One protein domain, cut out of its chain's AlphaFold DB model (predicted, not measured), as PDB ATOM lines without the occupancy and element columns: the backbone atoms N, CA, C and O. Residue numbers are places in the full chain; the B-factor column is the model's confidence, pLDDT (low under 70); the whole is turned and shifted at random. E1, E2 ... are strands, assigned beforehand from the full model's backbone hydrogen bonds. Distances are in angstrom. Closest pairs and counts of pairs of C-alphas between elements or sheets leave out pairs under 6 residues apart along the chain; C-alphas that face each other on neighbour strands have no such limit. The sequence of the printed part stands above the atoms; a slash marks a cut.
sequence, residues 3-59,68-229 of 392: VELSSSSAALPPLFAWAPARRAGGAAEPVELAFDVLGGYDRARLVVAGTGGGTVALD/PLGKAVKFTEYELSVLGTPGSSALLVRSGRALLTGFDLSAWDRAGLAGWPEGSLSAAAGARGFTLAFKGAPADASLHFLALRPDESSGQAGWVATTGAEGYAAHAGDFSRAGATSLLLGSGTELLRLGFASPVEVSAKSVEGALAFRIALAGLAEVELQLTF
ATOM      1  N   VAL A   3     142.208 165.615 212.879       90.56
ATOM      2  CA  VAL A   3     141.124 166.497 213.298       90.56
ATOM      3  C   VAL A   3     140.858 167.502 212.187       90.56
ATOM      4  O   VAL A   3     141.770 168.179 211.719       90.56
ATOM      5  N   GLU A   4     139.599 167.577 211.776       90.88
ATOM      6  CA  GLU A   4     139.060 168.635 210.929       90.88
ATOM      7  C   GLU A   4     138.601 169.785 211.822       90.88
ATOM      8  O   GLU A   4     137.713 169.613 212.660       90.88
ATOM      9  N   LEU A   5     139.185 170.957 211.629       90.94
ATOM     10  CA  LEU A   5     138.728 172.208 212.207       90.94
ATOM     11  C   LEU A   5     137.808 172.899 211.209       90.94
ATOM     12  O   LEU A   5     138.148 173.047 210.038       90.94
ATOM     13  N   SER A   6     136.645 173.345 211.674       90.81
ATOM     14  CA  SER A   6     135.678 174.081 210.857       90.81
ATOM     15  C   SER A   6     135.133 175.297 211.602       90.81
ATOM     16  O   SER A   6     135.194 175.379 212.831       90.81
ATOM     17  N   SER A   7     134.631 176.263 210.835       89.25
ATOM     18  CA  SER A   7     133.978 177.460 211.358       89.25
ATOM     19  C   SER A   7     132.464 177.335 211.209       89.25
ATOM     20  O   SER A   7     131.965 177.042 210.121       89.25
ATOM     21  N   SER A   8     131.712 177.568 212.284       87.00
ATOM     22  CA  SER A   8     130.247 177.506 212.277       87.00
ATOM     23  C   SER A   8     129.596 178.559 211.379       87.00
ATOM     24  O   SER A   8     128.485 178.336 210.896       87.00
ATOM     25  N   SER A   9     130.291 179.668 211.123       83.19
ATOM     26  CA  SER A   9     129.868 180.729 210.207       83.19
ATOM     27  C   SER A   9     130.190 180.429 208.742       83.19
ATOM     28  O   SER A   9     129.818 181.216 207.878       83.19
ATOM     29  N   ALA A  10     130.907 179.331 208.465       74.31
ATOM     30  CA  ALA A  10     131.490 179.006 207.162       74.31
ATOM     31  C   ALA A  10     132.433 180.092 206.595       74.31
ATOM     32  O   ALA A  10     132.805 180.031 205.427       74.31
ATOM     33  N   ALA A  11     132.866 181.057 207.419       74.56
ATOM     34  CA  ALA A  11     133.771 182.126 206.997       74.56
ATOM     35  C   ALA A  11     135.200 181.631 206.718       74.56
ATOM     36  O   ALA A  11     135.962 182.298 206.021       74.56
ATOM     37  N   LEU A  12     135.570 180.475 207.278       81.12
ATOM     38  CA  LEU A  12     136.848 179.815 207.042       81.12
ATOM     39  C   LEU A  12     136.609 178.415 206.473       81.12
ATOM     40  O   LEU A  12     135.743 177.694 206.984       81.12
ATOM     41  N   PRO A  13     137.384 178.003 205.460       82.31
ATOM     42  CA  PRO A  13     137.314 176.647 204.953       82.31
ATOM     43  C   PRO A  13     137.856 175.650 205.987       82.31
ATOM     44  O   PRO A  13     138.649 176.033 206.859       82.31
ATOM     45  N   PRO A  14     137.463 174.367 205.880       86.38
ATOM     46  CA  PRO A  14     137.978 173.317 206.745       86.38
ATOM     47  C   PRO A  14     139.504 173.226 206.698       86.38
ATOM     48  O   PRO A  14     140.115 173.392 205.643       86.38
ATOM     49  N   LEU A  15     140.105 172.933 207.846       87.69
ATOM     50  CA  LEU A  15     141.546 172.783 208.015       87.69
ATOM     51  C   LEU A  15     141.841 171.467 208.726       87.69
ATOM     52  O   LEU A  15     141.164 171.124 209.692       87.69
ATOM     53  N   PHE A  16     142.855 170.736 208.273       87.81
ATOM     54  CA  PHE A  16     143.155 169.407 208.796       87.81
ATOM     55  C   PHE A  16     144.494 169.374 209.523       87.81
ATOM     56  O   PHE A  16     145.526 169.781 208.995       87.81
ATOM     57  N   ALA A  17     144.484 168.814 210.727       89.12
ATOM     58  CA  ALA A  17     145.689 168.401 211.430       89.12
ATOM     59  C   ALA A  17     145.762 166.873 211.416       89.12
ATOM     60  O   ALA A  17     144.810 166.205 211.828       89.12
ATOM     61  N   TRP A  18     146.881 166.308 210.963       87.75
ATOM     62  CA  TRP A  18     147.073 164.859 210.916       87.75
ATOM     63  C   TRP A  18     148.106 164.404 211.945       87.75
ATOM     64  O   TRP A  18     149.138 165.043 212.162       87.75
ATOM     65  N   ALA A  19     147.815 163.273 212.585       88.56
ATOM     66  CA  ALA A  19     148.823 162.494 213.295       88.56
ATOM     67  C   ALA A  19     149.708 161.745 212.279       88.56
ATOM     68  O   ALA A  19     149.296 161.599 211.120       88.56
ATOM     69  N   PRO A  20     150.877 161.207 212.679       84.38
ATOM     70  CA  PRO A  20     151.726 160.474 211.754       84.38
ATOM     71  C   PRO A  20     150.960 159.297 211.149       84.38
ATOM     72  O   PRO A  20     150.272 158.557 211.864       84.38
ATOM     73  N   ALA A  21     151.108 159.096 209.840       83.56
ATOM     74  CA  ALA A  21     150.547 157.930 209.181       83.56
ATOM     75  C   ALA A  21     151.081 156.631 209.816       83.56
ATOM     76  O   ALA A  21     152.233 156.534 210.255       83.56
ATOM     77  N   ARG A  22     150.209 155.624 209.879       83.94
ATOM     78  CA  ARG A  22     150.515 154.290 210.396       83.94
ATOM     79  C   ARG A  22     150.302 153.275 209.290       83.94
ATOM     80  O   ARG A  22     149.321 153.349 208.553       83.94
ATOM     81  N   ARG A  23     151.234 152.332 209.179       82.19
ATOM     82  CA  ARG A  23     151.090 151.178 208.291       82.19
ATOM     83  C   ARG A  23     150.257 150.117 208.994       82.19
ATOM     84  O   ARG A  23     150.257 150.055 210.220       82.19
ATOM     85  N   ALA A  24     149.542 149.308 208.216       74.75
ATOM     86  CA  ALA A  24     148.716 148.238 208.760       74.75
ATOM     87  C   ALA A  24     149.546 147.341 209.695       74.75
ATOM     88  O   ALA A  24     150.619 146.862 209.322       74.75
ATOM     89  N   GLY A  25     149.033 147.131 210.905       70.88
ATOM     90  CA  GLY A  25     149.646 146.327 211.954       70.88
ATOM     91  C   GLY A  25     148.581 145.519 212.691       70.88
ATOM     92  O   GLY A  25     147.400 145.853 212.651       70.88
ATOM     93  N   GLY A  26     148.988 144.420 213.328       73.19
ATOM     94  CA  GLY A  26     148.072 143.513 214.032       73.19
ATOM     95  C   GLY A  26     147.741 143.910 215.475       73.19
ATOM     96  O   GLY A  26     146.973 143.204 216.121       73.19
ATOM     97  N   ALA A  27     148.326 144.993 215.996       82.62
ATOM     98  CA  ALA A  27     148.160 145.440 217.378       82.62
ATOM     99  C   ALA A  27     147.563 146.853 217.439       82.62
ATOM    100  O   ALA A  27     147.799 147.670 216.549       82.62
ATOM    101  N   ALA A  28     146.799 147.131 218.498       86.12
ATOM    102  CA  ALA A  28     146.332 148.477 218.804       86.12
ATOM    103  C   ALA A  28     147.507 149.336 219.292       86.12
ATOM    104  O   ALA A  28     148.275 148.910 220.156       86.12
ATOM    105  N   GLU A  29     147.633 150.545 218.750       87.62
ATOM    106  CA  GLU A  29     148.685 151.499 219.104       87.62
ATOM    107  C   GLU A  29     148.061 152.851 219.469       87.62
ATOM    108  O   GLU A  29     147.156 153.305 218.760       87.62
ATOM    109  N   PRO A  30     148.541 153.527 220.529       88.88
ATOM    110  CA  PRO A  30     148.109 154.881 220.825       88.88
ATOM    111  C   PRO A  30     148.593 155.844 219.736       88.88
ATOM    112  O   PRO A  30     149.737 155.783 219.268       88.88
ATOM    113  N   VAL A  31     147.709 156.756 219.337       88.88
ATOM    114  CA  VAL A  31     148.005 157.816 218.373       88.88
ATOM    115  C   VAL A  31     147.611 159.144 218.991       88.88
ATOM    116  O   VAL A  31     146.445 159.372 219.295       88.88
ATOM    117  N   GLU A  32     148.594 160.023 219.147       89.38
ATOM    118  CA  GLU A  32     148.409 161.349 219.723       89.38
ATOM    119  C   GLU A  32     148.585 162.429 218.656       89.38
ATOM    120  O   GLU A  32     149.395 162.309 217.732       89.38
ATOM    121  N   LEU A  33     147.807 163.498 218.800       90.06
ATOM    122  CA  LEU A  33     147.850 164.675 217.951       90.06
ATOM    123  C   LEU A  33     147.642 165.905 218.833       90.06
ATOM    124  O   LEU A  33     146.597 166.040 219.460       90.06
ATOM    125  N   ALA A  34     148.626 166.798 218.842       88.81
ATOM    126  CA  ALA A  34     148.559 168.072 219.546       88.81
ATOM    127  C   ALA A  34     148.722 169.221 218.545       88.81
ATOM    128  O   ALA A  34     149.614 169.191 217.691       88.81
ATOM    129  N   PHE A  35     147.855 170.223 218.642       87.12
ATOM    130  CA  PHE A  35     147.876 171.421 217.807       87.12
ATOM    131  C   PHE A  35     147.148 172.569 218.513       87.12
ATOM    132  O   PHE A  35     146.297 172.336 219.367       87.12
ATOM    133  N   ASP A  36     147.467 173.799 218.119       87.06
ATOM    134  CA  ASP A  36     146.772 174.989 218.604       87.06
ATOM    135  C   ASP A  36     145.477 175.203 217.805       87.06
ATOM    136  O   ASP A  36     145.481 175.134 216.573       87.06
ATOM    137  N   VAL A  37     144.363 175.480 218.491       85.25
ATOM    138  CA  VAL A  37     143.109 175.868 217.827       85.25
ATOM    139  C   VAL A  37     143.233 177.317 217.367       85.25
ATOM    140  O   VAL A  37     143.390 178.236 218.169       85.25
ATOM    141  N   LEU A  38     143.177 177.514 216.055       83.69
ATOM    142  CA  LEU A  38     143.378 178.817 215.433       83.69
ATOM    143  C   LEU A  38     142.091 179.652 215.501       83.69
ATOM    144  O   LEU A  38     140.980 179.123 215.430       83.69
ATOM    145  N   GLY A  39     142.242 180.973 215.625       83.00
ATOM    146  CA  GLY A  39     141.108 181.893 215.718       83.00
ATOM    147  C   GLY A  39     140.138 181.752 214.538       83.00
ATOM    148  O   GLY A  39     140.556 181.652 213.388       83.00
ATOM    149  N   GLY A  40     138.836 181.746 214.832       84.56
ATOM    150  CA  GLY A  40     137.761 181.602 213.841       84.56
ATOM    151  C   GLY A  40     137.301 180.161 213.587       84.56
ATOM    152  O   GLY A  40     136.221 179.971 213.022       84.56
ATOM    153  N   TYR A  41     138.060 179.160 214.042       88.50
ATOM    154  CA  TYR A  41     137.627 177.765 214.091       88.50
ATOM    155  C   TYR A  41     136.984 177.472 215.450       88.50
ATOM    156  O   TYR A  41     137.618 177.625 216.489       88.50
ATOM    157  N   ASP A  42     135.718 177.059 215.446       90.31
ATOM    158  CA  ASP A  42     134.912 176.832 216.658       90.31
ATOM    159  C   ASP A  42     134.291 175.428 216.714       90.31
ATOM    160  O   ASP A  42     133.560 175.087 217.647       90.31
ATOM    161  N   ARG A  43     134.592 174.592 215.718       92.81
ATOM    162  CA  ARG A  43     134.170 173.197 215.635       92.81
ATOM    163  C   ARG A  43     135.360 172.319 215.293       92.81
ATOM    164  O   ARG A  43     136.174 172.662 214.439       92.81
ATOM    165  N   ALA A  44     135.400 171.147 215.913       91.62
ATOM    166  CA  ALA A  44     136.372 170.110 215.621       91.62
ATOM    167  C   ALA A  44     135.650 168.787 215.357       91.62
ATOM    168  O   ALA A  44     134.698 168.433 216.059       91.62
ATOM    169  N   ARG A  45     136.110 168.043 214.354       91.50
ATOM    170  CA  ARG A  45     135.638 166.695 214.049       91.50
ATOM    171  C   ARG A  45     136.821 165.747 213.978       91.50
ATOM    172  O   ARG A  45     137.787 165.992 213.269       91.50
ATOM    173  N   LEU A  46     136.707 164.629 214.683       89.81
ATOM    174  CA  LEU A  46     137.651 163.528 214.578       89.81
ATOM    175  C   LEU A  46     137.459 162.817 213.236       89.81
ATOM    176  O   LEU A  46     136.345 162.413 212.888       89.81
ATOM    177  N   VAL A  47     138.549 162.669 212.489       87.62
ATOM    178  CA  VAL A  47     138.559 162.067 211.157       87.62
ATOM    179  C   VAL A  47     139.582 160.945 211.108       87.62
ATOM    180  O   VAL A  47     140.720 161.072 211.560       87.62
ATOM    181  N   VAL A  48     139.194 159.825 210.506       86.00
ATOM    182  CA  VAL A  48     140.121 158.745 210.186       86.00
ATOM    183  C   VAL A  48     140.023 158.432 208.713       86.00
ATOM    184  O   VAL A  48     138.947 158.191 208.175       86.00
ATOM    185  N   ALA A  49     141.184 158.473 208.080       82.38
ATOM    186  CA  ALA A  49     141.364 158.194 206.678       82.38
ATOM    187  C   ALA A  49     142.516 157.203 206.528       82.38
ATOM    188  O   ALA A  49     143.450 157.190 207.338       82.38
ATOM    189  N   GLY A  50     142.425 156.373 205.501       78.88
ATOM    190  CA  GLY A  50     143.444 155.409 205.125       78.88
ATOM    191  C   GLY A  50     143.503 155.287 203.611       78.88
ATOM    192  O   GLY A  50     142.599 155.736 202.903       78.88
ATOM    193  N   THR A  51     144.580 154.684 203.125       77.88
ATOM    194  CA  THR A  51     144.778 154.353 201.715       77.88
ATOM    195  C   THR A  51     144.820 152.833 201.552       77.88
ATOM    196  O   THR A  51     145.320 152.117 202.420       77.88
ATOM    197  N   GLY A  52     144.280 152.326 200.440       78.62
ATOM    198  CA  GLY A  52     144.239 150.889 200.140       78.62
ATOM    199  C   GLY A  52     143.007 150.152 200.683       78.62
ATOM    200  O   GLY A  52     142.034 150.759 201.124       78.62
ATOM    201  N   GLY A  53     143.032 148.820 200.586       75.69
ATOM    202  CA  GLY A  53     141.967 147.947 201.084       75.69
ATOM    203  C   GLY A  53     142.224 147.526 202.530       75.69
ATOM    204  O   GLY A  53     143.288 146.992 202.833       75.69
ATOM    205  N   GLY A  54     141.256 147.746 203.418       81.50
ATOM    206  CA  GLY A  54     141.350 147.341 204.818       81.50
ATOM    207  C   GLY A  54     140.250 147.945 205.683       81.50
ATOM    208  O   GLY A  54     139.420 148.722 205.212       81.50
ATOM    209  N   THR A  55     140.255 147.582 206.962       81.88
ATOM    210  CA  THR A  55     139.392 148.167 207.990       81.88
ATOM    211  C   THR A  55     140.255 148.750 209.099       81.88
ATOM    212  O   THR A  55     141.302 148.204 209.443       81.88
ATOM    213  N   VAL A  56     139.821 149.880 209.652       83.38
ATOM    214  CA  VAL A  56     140.468 150.529 210.795       83.38
ATOM    215  C   VAL A  56     139.473 150.533 211.943       83.38
ATOM    216  O   VAL A  56     138.329 150.949 211.764       83.38
ATOM    217  N   ALA A  57     139.909 150.062 213.107       87.44
ATOM    218  CA  ALA A  57     139.174 150.181 214.357       87.44
ATOM    219  C   ALA A  57     139.813 151.279 215.212       87.44
ATOM    220  O   ALA A  57     141.034 151.437 215.217       87.44
ATOM    221  N   LEU A  58     138.975 152.045 215.903       87.88
ATOM    222  CA  LEU A  58     139.375 153.102 216.826       87.88
ATOM    223  C   LEU A  58     138.639 152.857 218.127       87.88
ATOM    224  O   LEU A  58     137.443 152.567 218.100       87.88
ATOM    225  N   ASP A  59     139.351 153.011 219.228       90.69
ATOM    226  CA  ASP A  59     138.800 152.906 220.569       90.69
ATOM    227  C   ASP A  59     139.413 154.002 221.449       90.69
ATOM    228  O   ASP A  59     140.453 154.562 221.093       90.69
ATOM    229  N   PRO A  68     148.903 176.130 225.233       80.81
ATOM    230  CA  PRO A  68     149.199 176.459 223.848       80.81
ATOM    231  C   PRO A  68     150.642 176.111 223.492       80.81
ATOM    232  O   PRO A  68     151.590 176.501 224.179       80.81
ATOM    233  N   LEU A  69     150.817 175.406 222.380       79.75
ATOM    234  CA  LEU A  69     152.129 175.017 221.881       79.75
ATOM    235  C   LEU A  69     152.916 176.238 221.390       79.75
ATOM    236  O   LEU A  69     154.147 176.201 221.377       79.75
ATOM    237  N   GLY A  70     152.220 177.298 220.960       75.81
ATOM    238  CA  GLY A  70     152.823 178.565 220.545       75.81
ATOM    239  C   GLY A  70     153.718 178.422 219.315       75.81
ATOM    240  O   GLY A  70     154.679 179.170 219.152       75.81
ATOM    241  N   LYS A  71     153.434 177.438 218.452       80.25
ATOM    242  CA  LYS A  71     154.323 177.010 217.354       80.25
ATOM    243  C   LYS A  71     154.255 177.890 216.099       80.25
ATOM    244  O   LYS A  71     154.873 177.553 215.091       80.25
ATOM    245  N   ALA A  72     153.510 178.993 216.131       89.81
ATOM    246  CA  ALA A  72     153.389 179.893 214.991       89.81
ATOM    247  C   ALA A  72     154.713 180.618 214.707       89.81
ATOM    248  O   ALA A  72     155.297 181.266 215.578       89.81
ATOM    249  N   VAL A  73     155.167 180.547 213.459       94.38
ATOM    250  CA  VAL A  73     156.325 181.297 212.977       94.38
ATOM    251  C   VAL A  73     155.855 182.695 212.592       94.38
ATOM    252  O   VAL A  73     154.894 182.836 211.839       94.38
ATOM    253  N   LYS A  74     156.512 183.740 213.101       94.81
ATOM    254  CA  LYS A  74     156.100 185.133 212.868       94.81
ATOM    255  C   LYS A  74     157.015 185.844 211.878       94.81
ATOM    256  O   LYS A  74     158.230 185.665 211.918       94.81
ATOM    257  N   PHE A  75     156.427 186.695 211.044       94.44
ATOM    258  CA  PHE A  75     157.124 187.646 210.183       94.44
ATOM    259  C   PHE A  75     156.291 188.929 210.119       94.44
ATOM    260  O   PHE A  75     155.199 188.920 209.564       94.44
ATOM    261  N   THR A  76     156.787 190.015 210.717       92.88
ATOM    262  CA  THR A  76     156.040 191.279 210.872       92.88
ATOM    263  C   THR A  76     154.639 191.060 211.481       92.88
ATOM    264  O   THR A  76     154.549 190.573 212.607       92.88
ATOM    265  N   GLU A  77     153.559 191.411 210.781       92.44
ATOM    266  CA  GLU A  77     152.160 191.182 211.164       92.44
ATOM    267  C   GLU A  77     151.588 189.820 210.718       92.44
ATOM    268  O   GLU A  77     150.396 189.555 210.919       92.44
ATOM    269  N   TYR A  78     152.406 188.988 210.069       94.25
ATOM    270  CA  TYR A  78     152.026 187.668 209.578       94.25
ATOM    271  C   TYR A  78     152.430 186.570 210.556       94.25
ATOM    272  O   TYR A  78     153.530 186.564 211.115       94.25
ATOM    273  N   GLU A  79     151.549 185.589 210.697       94.19
ATOM    274  CA  GLU A  79     151.760 184.395 211.503       94.19
ATOM    275  C   GLU A  79     151.464 183.159 210.652       94.19
ATOM    276  O   GLU A  79     150.389 183.032 210.066       94.19
ATOM    277  N   LEU A  80     152.431 182.249 210.570       94.75
ATOM    278  CA  LEU A  80     152.320 180.984 209.859       94.75
ATOM    279  C   LEU A  80     152.313 179.841 210.875       94.75
ATOM    280  O   LEU A  80     153.332 179.524 211.490       94.75
ATOM    281  N   SER A  81     151.147 179.230 211.058       93.06
ATOM    282  CA  SER A  81     150.942 178.137 212.010       93.06
ATOM    283  C   SER A  81     150.999 176.798 211.292       93.06
ATOM    284  O   SER A  81     150.171 176.543 210.421       93.06
ATOM    285  N   VAL A  82     151.959 175.944 211.651       92.38
ATOM    286  CA  VAL A  82     152.051 174.566 211.146       92.38
ATOM    287  C   VAL A  82     151.275 173.641 212.079       92.38
ATOM    288  O   VAL A  82     151.475 173.666 213.293       92.38
ATOM    289  N   LEU A  83     150.403 172.817 211.507       89.69
ATOM    290  CA  LEU A  83     149.539 171.882 212.220       89.69
ATOM    291  C   LEU A  83     149.960 170.440 211.958       89.69
ATOM    292  O   LEU A  83     150.431 170.115 210.869       89.69
ATOM    293  N   GLY A  84     149.728 169.569 212.939       87.00
ATOM    294  CA  GLY A  84     150.120 168.162 212.878       87.00
ATOM    295  C   GLY A  84     151.430 167.877 213.606       87.00
ATOM    296  O   GLY A  84     152.205 168.772 213.947       87.00
ATOM    297  N   THR A  85     151.675 166.602 213.885       85.19
ATOM    298  CA  THR A  85     152.970 166.124 214.387       85.19
ATOM    299  C   THR A  85     153.270 164.781 213.716       85.19
ATOM    300  O   THR A  85     152.669 163.799 214.129       85.19
ATOM    301  N   PRO A  86     154.158 164.695 212.701       86.44
ATOM    302  CA  PRO A  86     154.873 165.806 212.064       86.44
ATOM    303  C   PRO A  86     153.913 166.793 211.383       86.44
ATOM    304  O   PRO A  86     152.753 166.468 211.147       86.44
ATOM    305  N   GLY A  87     154.389 168.008 211.097       88.06
ATOM    306  CA  GLY A  87     153.565 169.023 210.441       88.06
ATOM    307  C   GLY A  87     153.017 168.508 209.110       88.06
ATOM    308  O   GLY A  87     153.770 167.974 208.304       88.06
ATOM    309  N   SER A  88     151.718 168.642 208.881       86.31
ATOM    310  CA  SER A  88     151.022 168.131 207.693       86.31
ATOM    311  C   SER A  88     150.283 169.220 206.920       86.31
ATOM    312  O   SER A  88     149.978 169.034 205.744       86.31
ATOM    313  N   SER A  89     149.980 170.326 207.605       89.25
ATOM    314  CA  SER A  89     149.242 171.473 207.089       89.25
ATOM    315  C   SER A  89     149.822 172.769 207.644       89.25
ATOM    316  O   SER A  89     150.492 172.756 208.681       89.25
ATOM    317  N   ALA A  90     149.544 173.895 206.994       91.81
ATOM    318  CA  ALA A  90     149.806 175.207 207.565       91.81
ATOM    319  C   ALA A  90     148.711 176.229 207.225       91.81
ATOM    320  O   ALA A  90     148.035 176.131 206.198       91.81
ATOM    321  N   LEU A  91     148.572 177.225 208.101       92.44
ATOM    322  CA  LEU A  91     147.684 178.378 207.963       92.44
ATOM    323  C   LEU A  91     148.506 179.665 208.009       92.44
ATOM    324  O   LEU A  91     149.230 179.892 208.979       92.44
ATOM    325  N   LEU A  92     148.341 180.526 207.005       93.50
ATOM    326  CA  LEU A  92     148.864 181.888 207.012       93.50
ATOM    327  C   LEU A  92     147.775 182.869 207.458       93.50
ATOM    328  O   LEU A  92     146.729 182.994 206.812       93.50
ATOM    329  N   VAL A  93     148.068 183.610 208.520       90.81
ATOM    330  CA  VAL A  93     147.211 184.643 209.102       90.81
ATOM    331  C   VAL A  93     147.925 185.990 209.045       90.81
ATOM    332  O   VAL A  93     149.139 186.064 209.216       90.81
ATOM    333  N   ARG A  94     147.166 187.067 208.842       90.69
ATOM    334  CA  ARG A  94     147.627 188.449 208.994       90.69
ATOM    335  C   ARG A  94     146.659 189.205 209.888       90.69
ATOM    336  O   ARG A  94     145.470 189.262 209.581       90.69
ATOM    337  N   SER A  95     147.147 189.783 210.985       86.56
ATOM    338  CA  SER A  95     146.315 190.572 211.914       86.56
ATOM    339  C   SER A  95     145.017 189.857 212.344       86.56
ATOM    340  O   SER A  95     143.954 190.469 212.416       86.56
ATOM    341  N   GLY A  96     145.086 188.541 212.575       82.81
ATOM    342  CA  GLY A  96     143.941 187.709 212.970       82.81
ATOM    343  C   GLY A  96     143.026 187.232 211.832       82.81
ATOM    344  O   GLY A  96     142.102 186.466 212.092       82.81
ATOM    345  N   ARG A  97     143.273 187.628 210.575       85.50
ATOM    346  CA  ARG A  97     142.523 187.167 209.396       85.50
ATOM    347  C   ARG A  97     143.309 186.111 208.618       85.50
ATOM    348  O   ARG A  97     144.463 186.340 208.263       85.50
ATOM    349  N   ALA A  98     142.682 184.976 208.318       87.25
ATOM    350  CA  ALA A  98     143.265 183.959 207.447       87.25
ATOM    351  C   ALA A  98     143.400 184.481 206.006       87.25
ATOM    352  O   ALA A  98     142.471 185.089 205.471       87.25
ATOM    353  N   LEU A  99     144.552 184.232 205.384       89.38
ATOM    354  CA  LEU A  99     144.818 184.571 203.982       89.38
ATOM    355  C   LEU A  99     144.936 183.309 203.127       89.38
ATOM    356  O   LEU A  99     144.259 183.182 202.108       89.38
ATOM    357  N   LEU A 100     145.771 182.368 203.574       91.50
ATOM    358  CA  LEU A 100     145.988 181.075 202.931       91.50
ATOM    359  C   LEU A 100     145.759 179.981 203.965       91.50
ATOM    360  O   LEU A 100     146.327 180.042 205.053       91.50
ATOM    361  N   THR A 101     144.943 178.992 203.628       89.19
ATOM    362  CA  THR A 101     144.572 177.889 204.523       89.19
ATOM    363  C   THR A 101     144.905 176.553 203.880       89.19
ATOM    364  O   THR A 101     144.861 176.428 202.656       89.19
ATOM    365  N   GLY A 102     145.224 175.561 204.707       82.75
ATOM    366  CA  GLY A 102     145.333 174.177 204.269       82.75
ATOM    367  C   GLY A 102     146.500 173.933 203.329       82.75
ATOM    368  O   GLY A 102     146.276 173.325 202.295       82.75
ATOM    369  N   PHE A 103     147.712 174.421 203.651       85.12
ATOM    370  CA  PHE A 103     148.960 174.014 202.979       85.12
ATOM    371  C   PHE A 103     149.224 172.513 203.175       85.12
ATOM    372  O   PHE A 103     150.117 172.110 203.917       85.12
ATOM    373  N   ASP A 104     148.408 171.691 202.536       87.00
ATOM    374  CA  ASP A 104     148.274 170.275 202.807       87.00
ATOM    375  C   ASP A 104     149.137 169.470 201.836       87.00
ATOM    376  O   ASP A 104     149.068 169.632 200.614       87.00
ATOM    377  N   LEU A 105     149.924 168.545 202.384       83.50
ATOM    378  CA  LEU A 105     150.667 167.550 201.596       83.50
ATOM    379  C   LEU A 105     149.778 166.391 201.122       83.50
ATOM    380  O   LEU A 105     150.192 165.556 200.317       83.50
ATOM    381  N   SER A 106     148.563 166.310 201.659       76.38
ATOM    382  CA  SER A 106     147.556 165.312 201.312       76.38
ATOM    383  C   SER A 106     146.186 165.963 201.246       76.38
ATOM    384  O   SER A 106     145.777 166.635 202.186       76.38
ATOM    385  N   ALA A 107     145.458 165.722 200.162       72.00
ATOM    386  CA  ALA A 107     144.066 166.116 200.052       72.00
ATOM    387  C   ALA A 107     143.183 164.995 200.610       72.00
ATOM    388  O   ALA A 107     143.340 163.832 200.235       72.00
ATOM    389  N   TRP A 108     142.253 165.335 201.495       70.75
ATOM    390  CA  TRP A 108     141.245 164.400 201.985       70.75
ATOM    391  C   TRP A 108     139.859 164.827 201.521       70.75
ATOM    392  O   TRP A 108     139.476 165.988 201.659       70.75
ATOM    393  N   ASP A 109     139.100 163.873 200.998       70.25
ATOM    394  CA  ASP A 109     137.691 164.044 200.684       70.25
ATOM    395  C   ASP A 109     136.882 162.794 201.078       70.25
ATOM    396  O   ASP A 109     137.368 161.864 201.727       70.25
ATOM    397  N   ARG A 110     135.601 162.766 200.691       65.25
ATOM    398  CA  ARG A 110     134.725 161.612 200.953       65.25
ATOM    399  C   ARG A 110     135.156 160.338 200.218       65.25
ATOM    400  O   ARG A 110     134.721 159.263 200.625       65.25
ATOM    401  N   ALA A 111     135.936 160.443 199.144       66.06
ATOM    402  CA  ALA A 111     136.460 159.305 198.396       66.06
ATOM    403  C   ALA A 111     137.744 158.740 199.027       66.06
ATOM    404  O   ALA A 111     138.052 157.567 198.810       66.06
ATOM    405  N   GLY A 112     138.449 159.519 199.849       69.56
ATOM    406  CA  GLY A 112     139.544 159.034 200.681       69.56
ATOM    407  C   GLY A 112     140.667 160.048 200.859       69.56
ATOM    408  O   GLY A 112     140.501 161.246 200.649       69.56
ATOM    409  N   LEU A 113     141.827 159.551 201.290       75.94
ATOM    410  CA  LEU A 113     143.056 160.336 201.402       75.94
ATOM    411  C   LEU A 113     143.884 160.170 200.124       75.94
ATOM    412  O   LEU A 113     144.200 159.047 199.733       75.94
ATOM    413  N   ALA A 114     144.254 161.278 199.498       77.56
ATOM    414  CA  ALA A 114     145.140 161.338 198.344       77.56
ATOM    415  C   ALA A 114     146.373 162.196 198.667       77.56
ATOM    416  O   ALA A 114     146.316 163.080 199.518       77.56
ATOM    417  N   GLY A 115     147.484 161.967 197.967       80.19
ATOM    418  CA  GLY A 115     148.735 162.706 198.168       80.19
ATOM    419  C   GLY A 115     149.732 161.965 199.058       80.19
ATOM    420  O   GLY A 115     149.827 160.738 198.996       80.19
ATOM    421  N   TRP A 116     150.505 162.710 199.850       79.81
ATOM    422  CA  TRP A 116     151.645 162.199 200.613       79.81
ATOM    423  C   TRP A 116     151.407 162.274 202.137       79.81
ATOM    424  O   TRP A 116     151.835 163.225 202.797       79.81
ATOM    425  N   PRO A 117     150.722 161.275 202.728       78.44
ATOM    426  CA  PRO A 117     150.286 161.321 204.129       78.44
ATOM    427  C   PRO A 117     151.398 161.016 205.134       78.44
ATOM    428  O   PRO A 117     151.269 161.315 206.317       78.44
ATOM    429  N   GLU A 118     152.498 160.418 204.672       81.62
ATOM    430  CA  GLU A 118     153.729 160.242 205.453       81.62
ATOM    431  C   GLU A 118     154.593 161.525 205.453       81.62
ATOM    432  O   GLU A 118     155.689 161.533 206.014       81.62
ATOM    433  N   GLY A 119     154.123 162.599 204.808       83.06
ATOM    434  CA  GLY A 119     154.879 163.826 204.619       83.06
ATOM    435  C   GLY A 119     155.038 164.696 205.850       83.06
ATOM    436  O   GLY A 119     154.230 164.673 206.774       83.06
ATOM    437  N   SER A 120     156.114 165.484 205.838       90.38
ATOM    438  CA  SER A 120     156.412 166.466 206.875       90.38
ATOM    439  C   SER A 120     156.639 167.834 206.251       90.38
ATOM    440  O   SER A 120     157.562 168.022 205.457       90.38
ATOM    441  N   LEU A 121     155.832 168.786 206.695       92.25
ATOM    442  CA  LEU A 121     155.915 170.213 206.452       92.25
ATOM    443  C   LEU A 121     156.536 170.899 207.671       92.25
ATOM    444  O   LEU A 121     156.170 170.625 208.815       92.25
ATOM    445  N   SER A 122     157.451 171.825 207.425       93.94
ATOM    446  CA  SER A 122     157.946 172.757 208.438       93.94
ATOM    447  C   SER A 122     158.036 174.157 207.857       93.94
ATOM    448  O   SER A 122     158.237 174.310 206.654       93.94
ATOM    449  N   ALA A 123     157.912 175.163 208.713       95.31
ATOM    450  CA  ALA A 123     158.047 176.557 208.333       95.31
ATOM    451  C   ALA A 123     159.185 177.215 209.114       95.31
ATOM    452  O   ALA A 123     159.387 176.919 210.294       95.31
ATOM    453  N   ALA A 124     159.891 178.134 208.469       96.50
ATOM    454  CA  ALA A 124     160.866 179.012 209.104       96.50
ATOM    455  C   ALA A 124     160.695 180.444 208.589       96.50
ATOM    456  O   ALA A 124     160.287 180.647 207.446       96.50
ATOM    457  N   ALA A 125     160.992 181.439 209.427       96.38
ATOM    458  CA  ALA A 125     161.035 182.830 208.994       96.38
ATOM    459  C   ALA A 125     162.323 183.067 208.194       96.38
ATOM    460  O   ALA A 125     163.410 182.690 208.632       96.38
ATOM    461  N   GLY A 126     162.186 183.690 207.030       93.19
ATOM    462  CA  GLY A 126     163.285 184.142 206.186       93.19
ATOM    463  C   GLY A 126     163.407 185.666 206.184       93.19
ATOM    464  O   GLY A 126     162.715 186.370 206.917       93.19
ATOM    465  N   ALA A 127     164.271 186.195 205.314       91.69
ATOM    466  CA  ALA A 127     164.481 187.640 205.191       91.69
ATOM    467  C   ALA A 127     163.257 188.389 204.629       91.69
ATOM    468  O   ALA A 127     163.042 189.554 204.958       91.69
ATOM    469  N   ARG A 128     162.455 187.726 203.785       93.62
ATOM    470  CA  ARG A 128     161.353 188.352 203.027       93.62
ATOM    471  C   ARG A 128     159.974 187.738 203.289       93.62
ATOM    472  O   ARG A 128     159.008 188.091 202.613       93.62
ATOM    473  N   GLY A 129     159.878 186.812 204.237       96.06
ATOM    474  CA  GLY A 129     158.658 186.067 204.534       96.06
ATOM    475  C   GLY A 129     158.985 184.734 205.194       96.06
ATOM    476  O   GLY A 129     159.720 184.703 206.179       96.06
ATOM    477  N   PHE A 130     158.473 183.635 204.647       97.31
ATOM    478  CA  PHE A 130     158.662 182.288 205.179       97.31
ATOM    479  C   PHE A 130     159.283 181.335 204.158       97.31
ATOM    480  O   PHE A 130     159.183 181.528 202.949       97.31
ATOM    481  N   THR A 131     159.868 180.255 204.657       97.06
ATOM    482  CA  THR A 131     160.289 179.101 203.862       97.06
ATOM    483  C   THR A 131     159.504 177.888 204.330       97.06
ATOM    484  O   THR A 131     159.529 177.554 205.515       97.06
ATOM    485  N   LEU A 132     158.784 177.256 203.404       95.81
ATOM    486  CA  LEU A 132     158.059 176.008 203.620       95.81
ATOM    487  C   LEU A 132     158.950 174.859 203.160       95.81
ATOM    488  O   LEU A 132     159.215 174.752 201.968       95.81
ATOM    489  N   ALA A 133     159.409 174.015 204.078       95.69
ATOM    490  CA  ALA A 133     160.268 172.876 203.766       95.69
ATOM    491  C   ALA A 133     159.500 171.550 203.851       95.69
ATOM    492  O   ALA A 133     158.712 171.334 204.778       95.69
ATOM    493  N   PHE A 134     159.783 170.655 202.904       93.38
ATOM    494  CA  PHE A 134     159.134 169.358 202.728       93.38
ATOM    495  C   PHE A 134     160.157 168.231 202.897       93.38
ATOM    496  O   PHE A 134     160.974 167.947 202.017       93.38
ATOM    497  N   LYS A 135     160.142 167.557 204.048       89.81
ATOM    498  CA  LYS A 135     161.160 166.545 204.359       89.81
ATOM    499  C   LYS A 135     160.789 165.177 203.794       89.81
ATOM    500  O   LYS A 135     159.942 164.490 204.356       89.81
ATOM    501  N   GLY A 136     161.503 164.746 202.752       82.38
ATOM    502  CA  GLY A 136     161.333 163.421 202.145       82.38
ATOM    503  C   GLY A 136     160.219 163.349 201.100       82.38
ATOM    504  O   GLY A 136     159.684 162.266 200.878       82.38
ATOM    505  N   ALA A 137     159.859 164.487 200.495       84.88
ATOM    506  CA  ALA A 137     158.792 164.559 199.504       84.88
ATOM    507  C   ALA A 137     159.123 163.690 198.283       84.88
ATOM    508  O   ALA A 137     160.194 163.868 197.693       84.88
ATOM    509  N   PRO A 138     158.244 162.751 197.884       86.38
ATOM    510  CA  PRO A 138     158.424 162.036 196.631       86.38
ATOM    511  C   PRO A 138     158.244 162.991 195.440       86.38
ATOM    512  O   PRO A 138     157.673 164.076 195.561       86.38
ATOM    513  N   ALA A 139     158.737 162.590 194.267       86.31
ATOM    514  CA  ALA A 139     158.714 163.438 193.071       86.31
ATOM    515  C   ALA A 139     157.290 163.803 192.608       86.31
ATOM    516  O   ALA A 139     157.091 164.848 191.997       86.31
ATOM    517  N   ASP A 140     156.302 162.963 192.915       88.00
ATOM    518  CA  ASP A 140     154.888 163.149 192.592       88.00
ATOM    519  C   ASP A 140     154.085 163.850 193.704       88.00
ATOM    520  O   ASP A 140     152.871 164.025 193.564       88.00
ATOM    521  N   ALA A 141     154.740 164.290 194.787       89.88
ATOM    522  CA  ALA A 141     154.083 165.038 195.851       89.88
ATOM    523  C   ALA A 141     153.451 166.328 195.318       89.88
ATOM    524  O   ALA A 141     154.005 167.014 194.451       89.88
ATOM    525  N   SER A 142     152.305 166.697 195.885       92.12
ATOM    526  CA  SER A 142     151.664 167.977 195.614       92.12
ATOM    527  C   SER A 142     151.327 168.723 196.892       92.12
ATOM    528  O   SER A 142     150.949 168.127 197.895       92.12
ATOM    529  N   LEU A 143     151.458 170.044 196.822       93.31
ATOM    530  CA  LEU A 143     151.000 170.969 197.844       93.31
ATOM    531  C   LEU A 143     149.631 171.500 197.434       93.31
ATOM    532  O   LEU A 143     149.472 172.058 196.345       93.31
ATOM    533  N   HIS A 144     148.654 171.324 198.307       93.06
ATOM    534  CA  HIS A 144     147.316 171.872 198.159       93.06
ATOM    535  C   HIS A 144     147.172 173.063 199.095       93.06
ATOM    536  O   HIS A 144     147.838 173.083 200.118       93.06
ATOM    537  N   PHE A 145     146.377 174.068 198.733       93.25
ATOM    538  CA  PHE A 145     145.949 175.122 199.658       93.25
ATOM    539  C   PHE A 145     144.765 175.899 199.095       93.25
ATOM    540  O   PHE A 145     144.493 175.879 197.897       93.25
ATOM    541  N   LEU A 146     144.068 176.610 199.970       91.88
ATOM    542  CA  LEU A 146     142.985 177.519 199.630       91.88
ATOM    543  C   LEU A 146     143.435 178.951 199.893       91.88
ATOM    544  O   LEU A 146     143.835 179.284 201.010       91.88
ATOM    545  N   ALA A 147     143.337 179.802 198.877       91.44
ATOM    546  CA  ALA A 147     143.536 181.235 199.031       91.44
ATOM    547  C   ALA A 147     142.179 181.932 199.162       91.44
ATOM    548  O   ALA A 147     141.338 181.834 198.262       91.44
ATOM    549  N   LEU A 148     141.970 182.626 200.281       86.75
ATOM    550  CA  LEU A 148     140.714 183.313 200.573       86.75
ATOM    551  C   LEU A 148     140.663 184.640 199.822       86.75
ATOM    552  O   LEU A 148     141.566 185.472 199.945       86.75
ATOM    553  N   ARG A 149     139.602 184.845 199.040       76.56
ATOM    554  CA  ARG A 149     139.411 186.095 198.305       76.56
ATOM    555  C   ARG A 149     138.773 187.124 199.240       76.56
ATOM    556  O   ARG A 149     137.773 186.808 199.876       76.56
ATOM    557  N   PRO A 150     139.290 188.360 199.330       67.69
ATOM    558  CA  PRO A 150     138.476 189.468 199.818       67.69
ATOM    559  C   PRO A 150     137.203 189.580 198.962       67.69
ATOM    560  O   PRO A 150     137.312 189.480 197.736       67.69
ATOM    561  N   ASP A 151     136.036 189.822 199.566       61.28
ATOM    562  CA  ASP A 151     134.747 189.920 198.848       61.28
ATOM    563  C   ASP A 151     134.797 190.905 197.662       61.28
ATOM    564  O   ASP A 151     134.233 190.649 196.598       61.28
ATOM    565  N   GLU A 152     135.566 191.991 197.791       53.88
ATOM    566  CA  GLU A 152     135.749 193.025 196.758       53.88
ATOM    567  C   GLU A 152     136.618 192.591 195.560       53.88
ATOM    568  O   GLU A 152     136.682 193.292 194.553       53.88
ATOM    569  N   SER A 153     137.287 191.436 195.634       56.06
ATOM    570  CA  SER A 153     138.205 190.937 194.594       56.06
ATOM    571  C   SER A 153     137.588 189.876 193.676       56.06
ATOM    572  O   SER A 153     138.263 189.350 192.783       56.06
ATOM    573  N   SER A 154     136.316 189.522 193.892       52.78
ATOM    574  CA  SER A 154     135.575 188.556 193.077       52.78
ATOM    575  C   SER A 154     135.532 188.991 191.604       52.78
ATOM    576  O   SER A 154     135.086 190.084 191.272       52.78
ATOM    577  N   GLY A 155     136.044 188.148 190.703       52.22
ATOM    578  CA  GLY A 155     136.069 188.399 189.255       52.22
ATOM    579  C   GLY A 155     137.137 189.375 188.741       52.22
ATOM    580  O   GLY A 155     137.219 189.583 187.531       52.22
ATOM    581  N   GLN A 156     137.985 189.952 189.599       59.44
ATOM    582  CA  GLN A 156     139.025 190.876 189.138       59.44
ATOM    583  C   GLN A 156     140.186 190.114 188.474       59.44
ATOM    584  O   GLN A 156     140.890 189.331 189.117       59.44
ATOM    585  N   ALA A 157     140.390 190.344 187.173       59.00
ATOM    586  CA  ALA A 157     141.570 189.856 186.466       59.00
ATOM    587  C   ALA A 157     142.839 190.423 187.129       59.00
ATOM    588  O   ALA A 157     142.928 191.628 187.365       59.00
ATOM    589  N   GLY A 158     143.810 189.556 187.435       69.50
ATOM    590  CA  GLY A 158     145.085 189.955 188.043       69.50
ATOM    591  C   GLY A 158     145.203 189.747 189.557       69.50
ATOM    592  O   GLY A 158     146.262 190.047 190.094       69.50
ATOM    593  N   TRP A 159     144.186 189.200 190.243       84.19
ATOM    594  CA  TRP A 159     144.345 188.761 191.645       84.19
ATOM    595  C   TRP A 159     145.251 187.531 191.773       84.19
ATOM    596  O   TRP A 159     145.957 187.378 192.765       84.19
ATOM    597  N   VAL A 160     145.236 186.658 190.761       90.56
ATOM    598  CA  VAL A 160     146.194 185.560 190.625       90.56
ATOM    599  C   VAL A 160     147.023 185.782 189.387       90.56
ATOM    600  O   VAL A 160     146.491 186.084 188.316       90.56
ATOM    601  N   ALA A 161     148.317 185.536 189.507       91.88
ATOM    602  CA  ALA A 161     149.179 185.439 188.353       91.88
ATOM    603  C   ALA A 161     150.276 184.404 188.553       91.88
ATOM    604  O   ALA A 161     150.612 184.024 189.667       91.88
ATOM    605  N   THR A 162     150.861 183.955 187.455       94.06
ATOM    606  CA  THR A 162     152.045 183.097 187.478       94.06
ATOM    607  C   THR A 162     153.134 183.703 186.606       94.06
ATOM    608  O   THR A 162     152.849 184.394 185.624       94.06
ATOM    609  N   THR A 163     154.390 183.429 186.943       92.88
ATOM    610  CA  THR A 163     155.546 183.746 186.091       92.88
ATOM    611  C   THR A 163     156.289 182.465 185.733       92.88
ATOM    612  O   THR A 163     156.299 181.511 186.509       92.88
ATOM    613  N   GLY A 164     156.921 182.420 184.565       91.75
ATOM    614  CA  GLY A 164     157.691 181.273 184.083       91.75
ATOM    615  C   GLY A 164     158.494 181.640 182.840       91.75
ATOM    616  O   GLY A 164     158.607 182.818 182.510       91.75
ATOM    617  N   ALA A 165     159.014 180.641 182.124       88.75
ATOM    618  CA  ALA A 165     159.749 180.866 180.871       88.75
ATOM    619  C   ALA A 165     158.895 181.565 179.793       88.75
ATOM    620  O   ALA A 165     159.411 182.337 178.995       88.75
ATOM    621  N   GLU A 166     157.580 181.335 179.811       85.81
ATOM    622  CA  GLU A 166     156.601 181.998 178.938       85.81
ATOM    623  C   GLU A 166     156.188 183.399 179.436       85.81
ATOM    624  O   GLU A 166     155.251 183.994 178.915       85.81
ATOM    625  N   GLY A 167     156.842 183.916 180.478       85.81
ATOM    626  CA  GLY A 167     156.565 185.231 181.049       85.81
ATOM    627  C   GLY A 167     155.384 185.254 182.020       85.81
ATOM    628  O   GLY A 167     154.980 184.238 182.604       85.81
ATOM    629  N   TYR A 168     154.848 186.450 182.239       88.44
ATOM    630  CA  TYR A 168     153.731 186.698 183.144       88.44
ATOM    631  C   TYR A 168     152.385 186.297 182.527       88.44
ATOM    632  O   TYR A 168     152.096 186.628 181.381       88.44
ATOM    633  N   ALA A 169     151.530 185.635 183.311       89.06
ATOM    634  CA  ALA A 169     150.135 185.401 182.942       89.06
ATOM    635  C   ALA A 169     149.221 185.646 184.145       89.06
ATOM    636  O   ALA A 169     149.404 185.026 185.194       89.06
ATOM    637  N   ALA A 170     148.237 186.529 183.972       89.19
ATOM    638  CA  ALA A 170     147.176 186.779 184.941       89.19
ATOM    639  C   ALA A 170     146.000 185.817 184.718       89.19
ATOM    640  O   ALA A 170     145.626 185.545 183.578       89.19
ATOM    641  N   HIS A 171     145.384 185.356 185.807       89.06
ATOM    642  CA  HIS A 171     144.276 184.398 185.790       89.06
ATOM    643  C   HIS A 171     143.053 184.996 186.490       89.06
ATOM    644  O   HIS A 171     143.173 185.615 187.548       89.06
ATOM    645  N   ALA A 172     141.871 184.828 185.893       83.62
ATOM    646  CA  ALA A 172     140.607 185.353 186.429       83.62
ATOM    647  C   ALA A 172     139.716 184.275 187.082       83.62
ATOM    648  O   ALA A 172     138.724 184.606 187.732       83.62
ATOM    649  N   GLY A 173     140.069 182.997 186.931       85.69
ATOM    650  CA  GLY A 173     139.304 181.849 187.417       85.69
ATOM    651  C   GLY A 173     140.141 180.576 187.358       85.69
ATOM    652  O   GLY A 173     141.337 180.619 187.633       85.69
ATOM    653  N   ASP A 174     139.516 179.462 186.987       92.50
ATOM    654  CA  ASP A 174     140.167 178.153 186.895       92.50
ATOM    655  C   ASP A 174     141.290 178.154 185.853       92.50
ATOM    656  O   ASP A 174     141.120 178.654 184.738       92.50
ATOM    657  N   PHE A 175     142.432 177.563 186.198       94.81
ATOM    658  CA  PHE A 175     143.558 177.434 185.276       94.81
ATOM    659  C   PHE A 175     144.436 176.224 185.599       94.81
ATOM    660  O   PHE A 175     144.440 175.705 186.716       94.81
ATOM    661  N   SER A 176     145.224 175.805 184.612       96.69
ATOM    662  CA  SER A 176     146.403 174.963 184.810       96.69
ATOM    663  C   SER A 176     147.546 175.527 183.979       96.69
ATOM    664  O   SER A 176     147.350 175.895 182.820       96.69
ATOM    665  N   ARG A 177     148.729 175.638 184.583       95.81
ATOM    666  CA  ARG A 177     149.930 176.151 183.932       95.81
ATOM    667  C   ARG A 177     151.141 175.314 184.312       95.81
ATOM    668  O   ARG A 177     151.482 175.196 185.487       95.81
ATOM    669  N   ALA A 178     151.819 174.796 183.295       96.81
ATOM    670  CA  ALA A 178     153.116 174.153 183.436       96.81
ATOM    671  C   ALA A 178     154.254 175.187 183.399       96.81
ATOM    672  O   ALA A 178     154.114 176.269 182.829       96.81
ATOM    673  N   GLY A 179     155.398 174.842 183.992       95.88
ATOM    674  CA  GLY A 179     156.612 175.657 183.905       95.88
ATOM    675  C   GLY A 179     156.576 176.954 184.721       95.88
ATOM    676  O   GLY A 179     157.337 177.881 184.432       95.88
ATOM    677  N   ALA A 180     155.706 177.046 185.730       96.44
ATOM    678  CA  ALA A 180     155.632 178.208 186.603       96.44
ATOM    679  C   ALA A 180     156.812 178.218 187.587       96.44
ATOM    680  O   ALA A 180     157.101 177.229 188.245       96.44
ATOM    681  N   THR A 181     157.483 179.356 187.704       96.00
ATOM    682  CA  THR A 181     158.570 179.625 188.664       96.00
ATOM    683  C   THR A 181     158.098 180.466 189.845       96.00
ATOM    684  O   THR A 181     158.743 180.494 190.894       96.00
ATOM    685  N   SER A 182     156.946 181.127 189.712       95.50
ATOM    686  CA  SER A 182     156.245 181.692 190.856       95.50
ATOM    687  C   SER A 182     154.735 181.767 190.653       95.50
ATOM    688  O   SER A 182     154.242 181.809 189.521       95.50
ATOM    689  N   LEU A 183     154.022 181.795 191.776       95.69
ATOM    690  CA  LEU A 183     152.596 182.076 191.883       95.69
ATOM    691  C   LEU A 183     152.416 183.336 192.737       95.69
ATOM    692  O   LEU A 183     152.877 183.395 193.873       95.69
ATOM    693  N   LEU A 184     151.753 184.335 192.172       93.69
ATOM    694  CA  LEU A 184     151.417 185.609 192.793       93.69
ATOM    695  C   LEU A 184     149.938 185.595 193.168       93.69
ATOM    696  O   LEU A 184     149.097 185.204 192.356       93.69
ATOM    697  N   LEU A 185     149.637 186.029 194.387       92.19
ATOM    698  CA  LEU A 185     148.289 186.101 194.938       92.19
ATOM    699  C   LEU A 185     148.080 187.491 195.537       92.19
ATOM    700  O   LEU A 185     148.980 188.017 196.184       92.19
ATOM    701  N   GLY A 186     146.902 188.078 195.364       88.75
ATOM    702  CA  GLY A 186     146.591 189.380 195.946       88.75
ATOM    703  C   GLY A 186     147.203 190.564 195.200       88.75
ATOM    704  O   GLY A 186     147.647 190.470 194.058       88.75
ATOM    705  N   SER A 187     147.170 191.724 195.849       83.44
ATOM    706  CA  SER A 187     147.683 192.978 195.301       83.44
ATOM    707  C   SER A 187     148.083 193.946 196.421       83.44
ATOM    708  O   SER A 187     147.711 193.783 197.585       83.44
ATOM    709  N   GLY A 188     148.873 194.968 196.082       82.56
ATOM    710  CA  GLY A 188     149.219 196.047 197.009       82.56
ATOM    711  C   GLY A 188     149.951 195.565 198.265       82.56
ATOM    712  O   GLY A 188     151.078 195.078 198.192       82.56
ATOM    713  N   THR A 189     149.344 195.772 199.433       80.31
ATOM    714  CA  THR A 189     149.901 195.370 200.737       80.31
ATOM    715  C   THR A 189     149.516 193.949 201.149       80.31
ATOM    716  O   THR A 189     150.005 193.485 202.174       80.31
ATOM    717  N   GLU A 190     148.636 193.282 200.399       83.69
ATOM    718  CA  GLU A 190     148.238 191.875 200.572       83.69
ATOM    719  C   GLU A 190     148.812 190.983 199.458       83.69
ATOM    720  O   GLU A 190     148.403 189.836 199.310       83.69
ATOM    721  N   LEU A 191     149.747 191.504 198.654       89.69
ATOM    722  CA  LEU A 191     150.456 190.709 197.659       89.69
ATOM    723  C   LEU A 191     151.308 189.647 198.363       89.69
ATOM    724  O   LEU A 191     152.088 189.968 199.258       89.69
ATOM    725  N   LEU A 192     151.183 188.401 197.919       93.62
ATOM    726  CA  LEU A 192     151.995 187.270 198.352       93.62
ATOM    727  C   LEU A 192     152.605 186.598 197.122       93.62
ATOM    728  O   LEU A 192     151.981 186.546 196.058       93.62
ATOM    729  N   ARG A 193     153.804 186.037 197.270       95.06
ATOM    730  CA  ARG A 193     154.455 185.251 196.219       95.06
ATOM    731  C   ARG A 193     154.912 183.910 196.766       95.06
ATOM    732  O   ARG A 193     155.678 183.864 197.720       95.06
ATOM    733  N   LEU A 194     154.499 182.837 196.104       96.75
ATOM    734  CA  LEU A 194     155.102 181.518 196.240       96.75
ATOM    735  C   LEU A 194     156.182 181.377 195.162       96.75
ATOM    736  O   LEU A 194     155.870 181.382 193.971       96.75
ATOM    737  N   GLY A 195     157.446 181.337 195.574       95.88
ATOM    738  CA  GLY A 195     158.619 181.179 194.719       95.88
ATOM    739  C   GLY A 195     159.101 179.731 194.683       95.88
ATOM    740  O   GLY A 195     159.189 179.069 195.720       95.88
ATOM    741  N   PHE A 196     159.431 179.251 193.485       96.19
ATOM    742  CA  PHE A 196     159.871 177.879 193.246       96.19
ATOM    743  C   PHE A 196     161.308 177.866 192.719       96.19
ATOM    744  O   PHE A 196     161.632 178.588 191.775       96.19
ATOM    745  N   ALA A 197     162.166 177.021 193.300       94.88
ATOM    746  CA  ALA A 197     163.564 176.885 192.873       94.88
ATOM    747  C   ALA A 197     163.708 176.234 191.482       94.88
ATOM    748  O   ALA A 197     164.717 176.414 190.801       94.88
ATOM    749  N   SER A 198     162.688 175.495 191.046       94.62
ATOM    750  CA  SER A 198     162.571 174.909 189.712       94.62
ATOM    751  C   SER A 198     161.144 175.079 189.181       94.62
ATOM    752  O   SER A 198     160.217 175.196 189.987       94.62
ATOM    753  N   PRO A 199     160.932 175.084 187.852       96.00
ATOM    754  CA  PRO A 199     159.594 175.209 187.283       96.00
ATOM    755  C   PRO A 199     158.658 174.072 187.722       96.00
ATOM    756  O   PRO A 199     159.044 172.904 187.678       96.00
ATOM    757  N   VAL A 200     157.423 174.411 188.093       96.69
ATOM    758  CA  VAL A 200     156.385 173.478 188.564       96.69
ATOM    759  C   VAL A 200     155.092 173.596 187.759       96.69
ATOM    760  O   VAL A 200     154.876 174.559 187.018       96.69
ATOM    761  N   GLU A 201     154.213 172.609 187.914       97.19
ATOM    762  CA  GLU A 201     152.825 172.702 187.466       97.19
ATOM    763  C   GLU A 201     151.961 173.304 188.580       97.19
ATOM    764  O   GLU A 201     151.945 172.807 189.708       97.19
ATOM    765  N   VAL A 202     151.231 174.368 188.250       97.12
ATOM    766  CA  VAL A 202     150.278 175.029 189.144       97.12
ATOM    767  C   VAL A 202     148.899 174.949 188.519       97.12
ATOM    768  O   VAL A 202     148.702 175.353 187.375       97.12
ATOM    769  N   SER A 203     147.928 174.484 189.292       96.50
ATOM    770  CA  SER A 203     146.521 174.496 188.905       96.50
ATOM    771  C   SER A 203     145.679 175.139 189.993       96.50
ATOM    772  O   SER A 203     146.001 175.026 191.178       96.50
ATOM    773  N   ALA A 204     144.610 175.814 189.586       95.06
ATOM    774  CA  ALA A 204     143.646 176.416 190.487       95.06
ATOM    775  C   ALA A 204     142.220 176.110 190.034       95.06
ATOM    776  O   ALA A 204     141.932 176.079 188.835       95.06
ATOM    777  N   LYS A 205     141.328 175.913 191.003       92.75
ATOM    778  CA  LYS A 205     139.886 175.774 190.799       92.75
ATOM    779  C   LYS A 205     139.139 176.735 191.701       92.75
ATOM    780  O   LYS A 205     139.459 176.865 192.883       92.75
ATOM    781  N   SER A 206     138.128 177.379 191.151       88.94
ATOM    782  CA  SER A 206     137.247 178.263 191.893       88.94
ATOM    783  C   SER A 206     136.349 177.440 192.799       88.94
ATOM    784  O   SER A 206     135.707 176.483 192.368       88.94
ATOM    785  N   VAL A 207     136.313 177.821 194.068       86.31
ATOM    786  CA  VAL A 207     135.399 177.276 195.071       86.31
ATOM    787  C   VAL A 207     134.657 178.444 195.719       86.31
ATOM    788  O   VAL A 207     135.028 179.603 195.532       86.31
ATOM    789  N   GLU A 208     133.572 178.175 196.440       81.06
ATOM    790  CA  GLU A 208     132.776 179.231 197.071       81.06
ATOM    791  C   GLU A 208     133.656 180.100 197.993       81.06
ATOM    792  O   GLU A 208     134.251 179.603 198.945       81.06
ATOM    793  N   GLY A 209     133.811 181.387 197.652       78.69
ATOM    794  CA  GLY A 209     134.608 182.361 198.416       78.69
ATOM    795  C   GLY A 209     136.141 182.233 198.327       78.69
ATOM    796  O   GLY A 209     136.851 183.038 198.931       78.69
ATOM    797  N   ALA A 210     136.693 181.273 197.577       87.56
ATOM    798  CA  ALA A 210     138.141 181.027 197.543       87.56
ATOM    799  C   ALA A 210     138.635 180.439 196.207       87.56
ATOM    800  O   ALA A 210     137.861 180.113 195.307       87.56
ATOM    801  N   LEU A 211     139.956 180.298 196.072       90.00
ATOM    802  CA  LEU A 211     140.586 179.499 195.018       90.00
ATOM    803  C   LEU A 211     141.357 178.336 195.643       90.00
ATOM    804  O   LEU A 211     142.214 178.546 196.500       90.00
ATOM    805  N   ALA A 212     141.059 177.121 195.191       92.00
ATOM    806  CA  ALA A 212     141.761 175.901 195.562       92.00
ATOM    807  C   ALA A 212     142.930 175.667 194.615       92.00
ATOM    808  O   ALA A 212     142.728 175.452 193.422       92.00
ATOM    809  N   PHE A 213     144.140 175.683 195.152       94.56
ATOM    810  CA  PHE A 213     145.372 175.467 194.416       94.56
ATOM    811  C   PHE A 213     145.900 174.055 194.618       94.56
ATOM    812  O   PHE A 213     145.799 173.471 195.698       94.56
ATOM    813  N   ARG A 214     146.525 173.537 193.564       95.12
ATOM    814  CA  ARG A 214     147.390 172.364 193.599       95.12
ATOM    815  C   ARG A 214     148.686 172.699 192.872       95.12
ATOM    816  O   ARG A 214     148.657 173.042 191.689       95.12
ATOM    817  N   ILE A 215     149.803 172.545 193.574       95.50
ATOM    818  CA  ILE A 215     151.160 172.690 193.048       95.50
ATOM    819  C   ILE A 215     151.803 171.306 193.019       95.50
ATOM    820  O   ILE A 215     151.914 170.665 194.062       95.50
ATOM    821  N   ALA A 216     152.236 170.839 191.851       94.69
ATOM    822  CA  ALA A 216     153.067 169.642 191.759       94.69
ATOM    823  C   ALA A 216     154.491 169.994 192.213       94.69
ATOM    824  O   ALA A 216     155.171 170.768 191.545       94.69
ATOM    825  N   LEU A 217     154.937 169.451 193.349       91.38
ATOM    826  CA  LEU A 217     156.224 169.816 193.943       91.38
ATOM    827  C   LEU A 217     157.409 169.323 193.112       91.38
ATOM    828  O   LEU A 217     158.472 169.914 193.211       91.38
ATOM    829  N   ALA A 218     157.254 168.274 192.298       89.69
ATOM    830  CA  ALA A 218     158.293 167.801 191.374       89.69
ATOM    831  C   ALA A 218     159.672 167.571 192.042       89.69
ATOM    832  O   ALA A 218     160.715 167.790 191.429       89.69
ATOM    833  N   GLY A 219     159.683 167.144 193.311       88.50
ATOM    834  CA  GLY A 219     160.905 166.942 194.100       88.50
ATOM    835  C   GLY A 219     161.498 168.203 194.744       88.50
ATOM    836  O   GLY A 219     162.603 168.136 195.282       88.50
ATOM    837  N   LEU A 220     160.795 169.341 194.721       92.19
ATOM    838  CA  LEU A 220     161.168 170.529 195.490       92.19
ATOM    839  C   LEU A 220     161.289 170.191 196.981       92.19
ATOM    840  O   LEU A 220     160.359 169.667 197.594       92.19
ATOM    841  N   ALA A 221     162.431 170.547 197.566       93.38
ATOM    842  CA  ALA A 221     162.661 170.434 199.004       93.38
ATOM    843  C   ALA A 221     161.995 171.572 199.787       93.38
ATOM    844  O   ALA A 221     161.676 171.403 200.962       93.38
ATOM    845  N   GLU A 222     161.782 172.721 199.145       95.31
ATOM    846  CA  GLU A 222     161.197 173.897 199.772       95.31
ATOM    847  C   GLU A 222     160.495 174.821 198.770       95.31
ATOM    848  O   GLU A 222     160.740 174.771 197.561       95.31
ATOM    849  N   VAL A 223     159.618 175.671 199.302       96.25
ATOM    850  CA  VAL A 223     158.933 176.768 198.612       96.25
ATOM    851  C   VAL A 223     159.143 178.047 199.420       96.25
ATOM    852  O   VAL A 223     158.940 178.065 200.638       96.25
ATOM    853  N   GLU A 224     159.526 179.131 198.748       97.00
ATOM    854  CA  GLU A 224     159.611 180.457 199.367       97.00
ATOM    855  C   GLU A 224     158.219 181.098 199.385       97.00
ATOM    856  O   GLU A 224     157.571 181.192 198.348       97.00
ATOM    857  N   LEU A 225     157.763 181.572 200.542       97.00
ATOM    858  CA  LEU A 225     156.572 182.405 200.686       97.00
ATOM    859  C   LEU A 225     157.012 183.834 201.014       97.00
ATOM    860  O   LEU A 225     157.268 184.175 202.166       97.00
ATOM    861  N   GLN A 226     157.104 184.672 199.990       95.94
ATOM    862  CA  GLN A 226     157.508 186.068 200.097       95.94
ATOM    863  C   GLN A 226     156.299 186.972 200.384       95.94
ATOM    864  O   GLN A 226     155.258 186.874 199.729       95.94
ATOM    865  N   LEU A 227     156.464 187.864 201.364       94.12
ATOM    866  CA  LEU A 227     155.428 188.754 201.908       94.12
ATOM    867  C   LEU A 227     155.823 190.237 201.864       94.12
ATOM    868  O   LEU A 227     154.965 191.112 201.967       94.12
ATOM    869  N   THR A 228     157.113 190.538 201.700       92.75
ATOM    870  CA  THR A 228     157.607 191.898 201.446       92.75
ATOM    871  C   THR A 228     158.303 191.974 200.093       92.75
ATOM    872  O   THR A 228     159.002 191.049 199.687       92.75
ATOM    873  N   PHE A 229     158.096 193.096 199.406       91.25
ATOM    874  CA  PHE A 229     158.565 193.360 198.043       91.25
ATOM    875  C   PHE A 229     159.334 194.683 197.968       91.25
ATOM    876  O   PHE A 229     159.319 195.361 196.945       91.25
TER     877      PHE A 229
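Overview. This is residues 3 to 59 and 68 to 229 of the 392 residues of an uncharacterized protein of Planctomycetes bacterium (UniProt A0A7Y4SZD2). The body is a flattened barrel, nearly closed, made from one twisted sheet: E5, E6, E7, E12 and E17 form one wall, E10, E11 and E18 the other, and the bent strand E16 joins the walls at one end. At the other end E10 comes near E4, E5 and E6 without pairing with them; bent E15 with the hairpin E13 and E14 extends the sheet beyond E16, and the small sheet of E1, E2 and E3 packs through E2 on E5, E6 and E7. The printed part has 219 residues with 18 named strands, E1 to E18 in order along the chain, and no named helix; the class is all strand. The sheets are antiparallel: a branched one of 13 strands, one in the order E2, E1, E3, and one of E8 and E9. The whole is compact, with a radius of gyration of the C-alphas of 17.3 A, yet elongated, spanning 54 by 35 by 33 A.

Along the chain. E1, residues 3 to 6, begins at C-alpha 3 (141.124, 166.497, 213.298). E2 is residues 15 to 18 and E3 residues 43 to 47. After the cut come E4, residues 73 to 75, E5, residues 78 to 84, 19.9 A long, E6, residues 87 to 94, 20.4 A, and E7, residues 97 to 104, 19.0 A. E8 is residues 106 to 109, E9 residues 112 to 115, E10 residues 121 to 125 and E11 residues 129 to 134, 16.8 A. E12, residues 142 to 148, is 19.5 A long; E13 is residues 160 to 164, E14 residues 169 to 171 and E15 residues 175 to 185. E16, residues 192 to 207, is the longest strand by residues and runs from (151.995, 187.270, 198.352) to (135.399, 177.276, 195.071), 19.6 A. E17, residues 210 to 216, is 19.6 A long, and E18, residues 222 to 226, ends at C-alpha 226 (157.508, 186.068, 200.097).

Arrangement. E4, E5, E6 and E7 form a meander, each strand the antiparallel neighbour of the one before, with N 75 and O 78 at 2.9 A, N 81 and O 91 at 2.9 A, and N 92 and O 100 at 2.8 A. E7 has E6 on one side and E12 on the other side, N 101 and O 146 at 2.9 A; E12 pairs with E17, N 145 and O 213 at 3.1 A. E15, E16 and E17 form a second meander, with N 177 and O 202 at 2.8 A and N 205 and O 212 at 2.8 A. E15 bends by 132 degrees at residue 179, and E16 by 141 degrees at residue 198. E16 has three neighbours: E15 on one side, E17 and E18 on the other side, N 195 and O 224 at 2.8 A. E18 pairs with E11, N 132 and O 223 at 2.9 A, and E11 with edge strand E10, N 124 and O 131 at 3.0 A. The closest C-alphas of E6 and E10, Gly 87 and Leu 121, are 4.8 A apart. E13 has E14 on one side, N 162 and O 169 at 2.9 A, and E15 on the other side, N 161 and O 184 at 3.0 A. E7 runs on into E8 at 98 degrees, and E8 and E9 are a hairpin, N 107 and O 114 at 2.9 A. E1 pairs with edge strands E2, N 5 and O 15 at 2.8 A, and E3, N 4 and O 45 at 2.8 A. The closest C-alphas of E2 and E5, Ala 17 and Gly 84, are 4.7 A apart.

Size, cuts and confidence. The two C-alphas farthest apart, of Gly 26 and Gly 188, are 55.2 A apart. Residues 60 to 67 are not printed, and C-alphas 59 and 68 are 26.0 A apart across the cut. The links E2 to E3 and E12 to E13 are long. Residues 19 to 42 hold no named element, their C-alphas 15 to 33 A from the mean of all C-alphas; those of residues 48 to 59 lie 18 to 30 A from it. The mean pLDDT of the printed part is 87.0, with residues 110 to 112 and 150 to 158 under 70.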